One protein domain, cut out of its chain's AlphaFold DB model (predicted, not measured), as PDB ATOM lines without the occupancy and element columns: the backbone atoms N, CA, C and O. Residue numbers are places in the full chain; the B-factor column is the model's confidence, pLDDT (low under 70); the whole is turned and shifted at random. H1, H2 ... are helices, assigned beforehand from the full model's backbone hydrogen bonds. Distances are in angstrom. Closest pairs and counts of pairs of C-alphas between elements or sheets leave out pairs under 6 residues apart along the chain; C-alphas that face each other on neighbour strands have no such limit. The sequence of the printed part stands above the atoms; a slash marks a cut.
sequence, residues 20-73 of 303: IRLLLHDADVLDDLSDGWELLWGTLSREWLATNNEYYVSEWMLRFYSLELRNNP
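This is residues 20 to 73 of the 303 residues of an uncharacterized protein of Oidiodendron maius Zn (UniProt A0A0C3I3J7). A loose helical hairpin, the long helix H2 with the shorter H3 folded back beside part of it, has two short helices set off from it on different sides, H1 before H2 and H4 after H3. The 54 printed residues include four named helices, H1 to H4 in chain order, and no named strand: all helix. The whole is only just compact, close to loose, with a radius of gyration of the C-alphas of 11.7 A and spans of 34 by 24 by 15 A.

H2, residues 33 to 48, is 22.9 A long, from C-alpha 33 at (-40.104, 14.964, 36.888) to C-alpha 48 at (-24.955, 22.157, 52.517). H3, residues 56 to 64, measures 11.9 A. H1 is residues 20 to 25, 8.5 A, and H4 residues 66 to 71, 8.7 A, ending at (-46.813, 9.143, 46.059).

H2, with residues 40 to 47 alone, touches H3 in a hairpin, opposite ways at a shallow tilt of 29 degrees; the closest C-alphas, of Leu 44 and Ser 58, are 5.8 A apart. H1 and H2 are only just apart, at 8.2 A. H3 and H4 meet only through their link. H2 and H4 are apart. Each O i to N i+4 pair is within hydrogen-bond range in H1, H3 and H4, and 11 of 12 in H2.

The printed part has no cut, and no link is long. Residues 25 to 32, of which 25 belongs to H1, and 49 to 54 stand free. Residues 26 to 35 and 48 to 53 have pLDDT under 70.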
ATOM      1  N   ILE A  20     -37.362  30.360  41.819       79.62
ATOM      2  CA  ILE A  20     -37.680  28.937  41.637       79.62
ATOM      3  C   ILE A  20     -39.175  28.756  41.354       79.62
ATOM      4  O   ILE A  20     -39.533  28.024  40.442       79.62
ATOM      5  N   ARG A  21     -40.058  29.463  42.067       79.94
ATOM      6  CA  ARG A  21     -41.503  29.436  41.808       79.94
ATOM      7  C   ARG A  21     -41.844  29.879  40.396       79.94
ATOM      8  O   ARG A  21     -42.672  29.233  39.775       79.94
ATOM      9  N   LEU A  22     -41.230  30.955  39.905       81.75
ATOM     10  CA  LEU A  22     -41.442  31.423  38.535       81.75
ATOM     11  C   LEU A  22     -41.000  30.365  37.518       81.75
ATOM     12  O   LEU A  22     -41.756  30.075  36.600       81.75
ATOM     13  N   LEU A  23     -39.839  29.733  37.731       77.31
ATOM     14  CA  LEU A  23     -39.346  28.651  36.870       77.31
ATOM     15  C   LEU A  23     -40.269  27.424  36.875       77.31
ATOM     16  O   LEU A  23     -40.493  26.827  35.831       77.31
ATOM     17  N   LEU A  24     -40.828  27.064  38.034       73.50
ATOM     18  CA  LEU A  24     -41.769  25.945  38.156       73.50
ATOM     19  C   LEU A  24     -43.169  26.287  37.613       73.50
ATOM     20  O   LEU A  24     -43.892  25.389  37.192       73.50
ATOM     21  N   HIS A  25     -43.565  27.564  37.620       72.00
ATOM     22  CA  HIS A  25     -44.857  28.024  37.101       72.00
ATOM     23  C   HIS A  25     -44.923  28.112  35.571       72.00
ATOM     24  O   HIS A  25     -46.029  28.055  35.045       72.00
ATOM     25  N   ASP A  26     -43.789  28.211  34.869       69.00
ATOM     26  CA  ASP A  26     -43.728  28.210  33.392       69.00
ATOM     27  C   ASP A  26     -43.903  26.799  32.761       69.00
ATOM     28  O   ASP A  26     -43.718  26.608  31.566       69.00
ATOM     29  N   ALA A  27     -44.339  25.831  33.575       51.25
ATOM     30  CA  ALA A  27     -45.239  24.712  33.253       51.25
ATOM     31  C   ALA A  27     -44.874  23.657  32.187       51.25
ATOM     32  O   ALA A  27     -45.659  22.729  32.048       51.25
ATOM     33  N   ASP A  28     -43.693  23.673  31.568       57.16
ATOM     34  CA  ASP A  28     -43.164  22.481  30.857       57.16
ATOM     35  C   ASP A  28     -42.070  21.741  31.662       57.16
ATOM     36  O   ASP A  28     -41.721  20.604  31.359       57.16
ATOM     37  N   VAL A  29     -41.541  22.353  32.732       54.88
ATOM     38  CA  VAL A  29     -40.447  21.791  33.563       54.88
ATOM     39  C   VAL A  29     -40.948  20.760  34.584       54.88
ATOM     40  O   VAL A  29     -40.186  19.923  35.052       54.88
ATOM     41  N   LEU A  30     -42.230  20.810  34.958       52.47
ATOM     42  CA  LEU A  30     -42.822  19.847  35.899       52.47
ATOM     43  C   LEU A  30     -43.280  18.550  35.223       52.47
ATOM     44  O   LEU A  30     -43.412  17.534  35.906       52.47
ATOM     45  N   ASP A  31     -43.503  18.576  33.906       57.94
ATOM     46  CA  ASP A  31     -43.834  17.373  33.137       57.94
ATOM     47  C   ASP A  31     -42.617  16.445  33.010       57.94
ATOM     48  O   ASP A  31     -42.774  15.221  32.978       57.94
ATOM     49  N   ASP A  32     -41.401  17.005  33.047       64.31
ATOM     50  CA  ASP A  32     -40.177  16.237  33.249       64.31
ATOM     51  C   ASP A  32     -39.788  16.202  34.738       64.31
ATOM     52  O   ASP A  32     -38.955  16.958  35.237       64.31
ATOM     53  N   LEU A  33     -40.392  15.263  35.473       58.03
ATOM     54  CA  LEU A  33     -40.104  14.964  36.888       58.03
ATOM     55  C   LEU A  33     -38.614  14.672  37.189       58.03
ATOM     56  O   LEU A  33     -38.228  14.477  38.349       58.03
ATOM     57  N   SER A  34     -37.748  14.565  36.175       65.62
ATOM     58  CA  SER A  34     -36.302  14.504  36.375       65.62
ATOM     59  C   SER A  34     -35.682  15.864  36.716       65.62
ATOM     60  O   SER A  34     -34.885  15.926  37.658       65.62
ATOM     61  N   ASP A  35     -36.161  16.952  36.113       67.06
ATOM     62  CA  ASP A  35     -35.625  18.307  36.294       67.06
ATOM     63  C   ASP A  35     -35.916  18.875  37.695       67.06
ATOM     64  O   ASP A  35     -35.057  19.498  38.334       67.06
ATOM     65  N   GLY A  36     -37.115  18.618  38.229       71.88
ATOM     66  CA  GLY A  36     -37.508  19.067  39.571       71.88
ATOM     67  C   GLY A  36     -36.629  18.481  40.681       71.88
ATOM     68  O   GLY A  36     -36.296  19.160  41.663       71.88
ATOM     69  N   TRP A  37     -36.182  17.238  40.493       76.12
ATOM     70  CA  TRP A  37     -35.319  16.555  41.446       76.12
ATOM     71  C   TRP A  37     -33.877  17.036  41.400       76.12
ATOM     72  O   TRP A  37     -33.263  17.247  42.448       76.12
ATOM     73  N   GLU A  38     -33.333  17.244  40.201       79.75
ATOM     74  CA  GLU A  38     -32.001  17.823  40.042       79.75
ATOM     75  C   GLU A  38     -31.930  19.220  40.663       79.75
ATOM     76  O   GLU A  38     -30.941  19.565  41.316       79.75
ATOM     77  N   LEU A  39     -33.013  19.998  40.559       79.00
ATOM     78  CA  LEU A  39     -33.118  21.296  41.214       79.00
ATOM     79  C   LEU A  39     -33.137  21.179  42.747       79.00
ATOM     80  O   LEU A  39     -32.462  21.967  43.422       79.00
ATOM     81  N   LEU A  40     -33.887  20.219  43.306       79.50
ATOM     82  CA  LEU A  40     -33.924  19.952  44.752       79.50
ATOM     83  C   LEU A  40     -32.543  19.533  45.255       79.50
ATOM     84  O   LEU A  40     -32.007  20.141  46.182       79.50
ATOM     85  N   TRP A  41     -31.946  18.545  44.598       78.38
ATOM     86  CA  TRP A  41     -30.622  18.034  44.917       78.38
ATOM     87  C   TRP A  41     -29.542  19.110  44.810       78.38
ATOM     88  O   TRP A  41     -28.750  19.303  45.734       78.38
ATOM     89  N   GLY A  42     -29.524  19.856  43.705       79.62
ATOM     90  CA  GLY A  42     -28.583  20.947  43.480       79.62
ATOM     91  C   GLY A  42     -28.753  22.076  44.496       79.62
ATOM     92  O   GLY A  42     -27.768  22.688  44.912       79.62
ATOM     93  N   THR A  43     -29.982  22.341  44.946       79.56
ATOM     94  CA  THR A  43     -30.249  23.338  45.990       79.56
ATOM     95  C   THR A  43     -29.754  22.875  47.352       79.56
ATOM     96  O   THR A  43     -29.002  23.622  47.978       79.56
ATOM     97  N   LEU A  44     -30.083  21.646  47.757       77.12
ATOM     98  CA  LEU A  44     -29.601  21.042  49.002       77.12
ATOM     99  C   LEU A  44     -28.074  20.958  49.032       77.12
ATOM    100  O   LEU A  44     -27.461  21.371  50.008       77.12
ATOM    101  N   SER A  45     -27.450  20.512  47.941       74.62
ATOM    102  CA  SER A  45     -25.989  20.406  47.831       74.62
ATOM    103  C   SER A  45     -25.299  21.768  47.953       74.62
ATOM    104  O   SER A  45     -24.244  21.886  48.572       74.62
ATOM    105  N   ARG A  46     -25.894  22.828  47.389       76.06
ATOM    106  CA  ARG A  46     -25.365  24.194  47.519       76.06
ATOM    107  C   ARG A  46     -25.545  24.757  48.926       76.06
ATOM    108  O   ARG A  46     -24.639  25.423  49.417       76.06
ATOM    109  N   GLU A  47     -26.699  24.530  49.550       77.88
ATOM    110  CA  GLU A  47     -26.971  25.007  50.913       77.88
ATOM    111  C   GLU A  47     -26.205  24.211  51.971       77.88
ATOM    112  O   GLU A  47     -25.834  24.774  52.994       77.88
ATOM    113  N   TRP A  48     -25.864  22.952  51.693       69.06
ATOM    114  CA  TRP A  48     -24.955  22.157  52.517       69.06
ATOM    115  C   TRP A  48     -23.569  22.804  52.631       69.06
ATOM    116  O   TRP A  48     -23.017  22.892  53.725       69.06
ATOM    117  N   LEU A  49     -23.028  23.323  51.525       67.38
ATOM    118  CA  LEU A  49     -21.740  24.026  51.523       67.38
ATOM    119  C   LEU A  49     -21.825  25.441  52.118       67.38
ATOM    120  O   LEU A  49     -20.792  26.075  52.349       67.38
ATOM    121  N   ALA A  50     -23.031  25.964  52.347       68.44
ATOM    122  CA  ALA A  50     -23.208  27.286  52.916       68.44
ATOM    123  C   ALA A  50     -23.040  27.238  54.442       68.44
ATOM    124  O   ALA A  50     -23.741  26.532  55.160       68.44
ATOM    125  N   THR A  51     -22.140  28.069  54.964       63.38
ATOM    126  CA  THR A  51     -21.898  28.221  56.410       63.38
ATOM    127  C   THR A  51     -23.049  28.898  57.151       63.38
ATOM    128  O   THR A  51     -23.066  28.940  58.381       63.38
ATOM    129  N   ASN A  52     -24.001  29.476  56.421       65.75
ATOM    130  CA  ASN A  52     -25.089  30.247  57.000       65.75
ATOM    131  C   ASN A  52     -26.263  29.303  57.286       65.75
ATOM    132  O   ASN A  52     -26.648  28.511  56.434       65.75
ATOM    133  N   ASN A  53     -26.866  29.413  58.472       64.12
ATOM    134  CA  ASN A  53     -28.015  28.606  58.919       64.12
ATOM    135  C   ASN A  53     -29.322  28.868  58.135       64.12
ATOM    136  O   ASN A  53     -30.409  28.606  58.640       64.12
ATOM    137  N   GLU A  54     -29.244  29.403  56.922       72.94
ATOM    138  CA  GLU A  54     -30.394  29.758  56.100       72.94
ATOM    139  C   GLU A  54     -30.684  28.633  55.105       72.94
ATOM    140  O   GLU A  54     -30.172  28.617  53.992       72.94
ATOM    141  N   TYR A  55     -31.528  27.692  55.518       80.19
ATOM    142  CA  TYR A  55     -32.012  26.572  54.699       80.19
ATOM    143  C   TYR A  55     -33.470  26.766  54.263       80.19
ATOM    144  O   TYR A  55     -34.193  25.807  53.999       80.19
ATOM    145  N   TYR A  56     -33.927  28.021  54.197       85.25
ATOM    146  CA  TYR A  56     -35.311  28.358  53.849       85.25
ATOM    147  C   TYR A  56     -35.719  27.823  52.474       85.25
ATOM    148  O   TYR A  56     -36.881  27.472  52.278       85.25
ATOM    149  N   VAL A  57     -34.781  27.765  51.519       85.06
ATOM    150  CA  VAL A  57     -35.076  27.234  50.185       85.06
ATOM    151  C   VAL A  57     -35.192  25.718  50.250       85.06
ATOM    152  O   VAL A  57     -36.199  25.196  49.787       85.06
ATOM    153  N   SER A  58     -34.243  25.021  50.883       87.50
ATOM    154  CA  SER A  58     -34.325  23.568  51.092       87.50
ATOM    155  C   SER A  58     -35.591  23.147  51.841       87.50
ATOM    156  O   SER A  58     -36.283  22.228  51.409       87.50
ATOM    157  N   GLU A  59     -35.948  23.847  52.921       90.88
ATOM    158  CA  GLU A  59     -37.198  23.611  53.647       90.88
ATOM    159  C   GLU A  59     -38.415  23.810  52.736       90.88
ATOM    160  O   GLU A  59     -39.288  22.942  52.668       90.88
ATOM    161  N   TRP A  60     -38.484  24.944  52.029       89.50
ATOM    162  CA  TRP A  60     -39.602  25.219  51.131       89.50
ATOM    163  C   TRP A  60     -39.709  24.154  50.035       89.50
ATOM    164  O   TRP A  60     -40.816  23.691  49.765       89.50
ATOM    165  N   MET A  61     -38.588  23.718  49.455       87.88
ATOM    166  CA  MET A  61     -38.576  22.692  48.413       87.88
ATOM    167  C   MET A  61     -39.006  21.321  48.940       87.88
ATOM    168  O   MET A  61     -39.845  20.686  48.312       87.88
ATOM    169  N   LEU A  62     -38.518  20.877  50.104       90.06
ATOM    170  CA  LEU A  62     -38.968  19.615  50.710       90.06
ATOM    171  C   LEU A  62     -40.478  19.623  50.984       90.06
ATOM    172  O   LEU A  62     -41.166  18.634  50.742       90.06
ATOM    173  N   ARG A  63     -41.019  20.758  51.449       90.25
ATOM    174  CA  ARG A  63     -42.468  20.922  51.645       90.25
ATOM    175  C   ARG A  63     -43.224  20.932  50.318       90.25
ATOM    176  O   ARG A  63     -44.272  20.299  50.222       90.25
ATOM    177  N   PHE A  64     -42.697  21.625  49.312       87.25
ATOM    178  CA  PHE A  64     -43.287  21.712  47.979       87.25
ATOM    179  C   PHE A  64     -43.378  20.331  47.310       87.25
ATOM    180  O   PHE A  64     -44.449  19.953  46.846       87.25
ATOM    181  N   TYR A  65     -42.306  19.536  47.372       86.19
ATOM    182  CA  TYR A  65     -42.239  18.182  46.809       86.19
ATOM    183  C   TYR A  65     -42.815  17.085  47.720       86.19
ATOM    184  O   TYR A  65     -42.772  15.910  47.368       86.19
ATOM    185  N   SER A  66     -43.386  17.425  48.880       88.62
ATOM    186  CA  SER A  66     -43.849  16.434  49.868       88.62
ATOM    187  C   SER A  66     -44.881  15.439  49.327       88.62
ATOM    188  O   SER A  66     -44.849  14.264  49.690       88.62
ATOM    189  N   LEU A  67     -45.777  15.885  48.441       84.50
ATOM    190  CA  LEU A  67     -46.772  15.012  47.816       84.50
ATOM    191  C   LEU A  67     -46.128  14.026  46.830       84.50
ATOM    192  O   LEU A  67     -46.512  12.861  46.793       84.50
ATOM    193  N   GLU A  68     -45.139  14.477  46.058       83.25
ATOM    194  CA  GLU A  68     -44.398  13.638  45.110       83.25
ATOM    195  C   GLU A  68     -43.544  12.601  45.847       83.25
ATOM    196  O   GLU A  68     -43.636  11.407  45.564       83.25
ATOM    197  N   LEU A  69     -42.806  13.055  46.867       85.25
ATOM    198  CA  LEU A  69     -42.027  12.213  47.777       85.25
ATOM    199  C   LEU A  69     -42.874  11.106  48.414       85.25
ATOM    200  O   LEU A  69     -42.375  10.013  48.654       85.25
ATOM    201  N   ARG A  70     -44.156  11.377  48.683       87.25
ATOM    202  CA  ARG A  70     -45.086  10.390  49.236       87.25
ATOM    203  C   ARG A  70     -45.624   9.423  48.180       87.25
ATOM    204  O   ARG A  70     -45.740   8.235  48.459       87.25
ATOM    205  N   ASN A  71     -46.015   9.922  47.010       83.75
ATOM    206  CA  ASN A  71     -46.813   9.143  46.059       83.75
ATOM    207  C   ASN A  71     -45.976   8.279  45.109       83.75
ATOM    208  O   ASN A  71     -46.468   7.248  44.655       83.75
ATOM    209  N   ASN A  72     -44.755   8.698  44.768       77.56
ATOM    210  CA  ASN A  72     -43.891   7.950  43.854       77.56
ATOM    211  C   ASN A  72     -42.395   8.231  44.104       77.56
ATOM    212  O   ASN A  72     -41.699   8.723  43.211       77.56
ATOM    213  N   PRO A  73     -41.876   7.972  45.318       81.81
ATOM    214  CA  PRO A  73     -40.464   8.183  45.577       81.81
ATOM    215  C   PRO A  73     -39.625   7.191  44.772       81.81
ATOM    216  O   PRO A  73     -39.750   5.979  44.930       81.81
TER     217      PRO A  73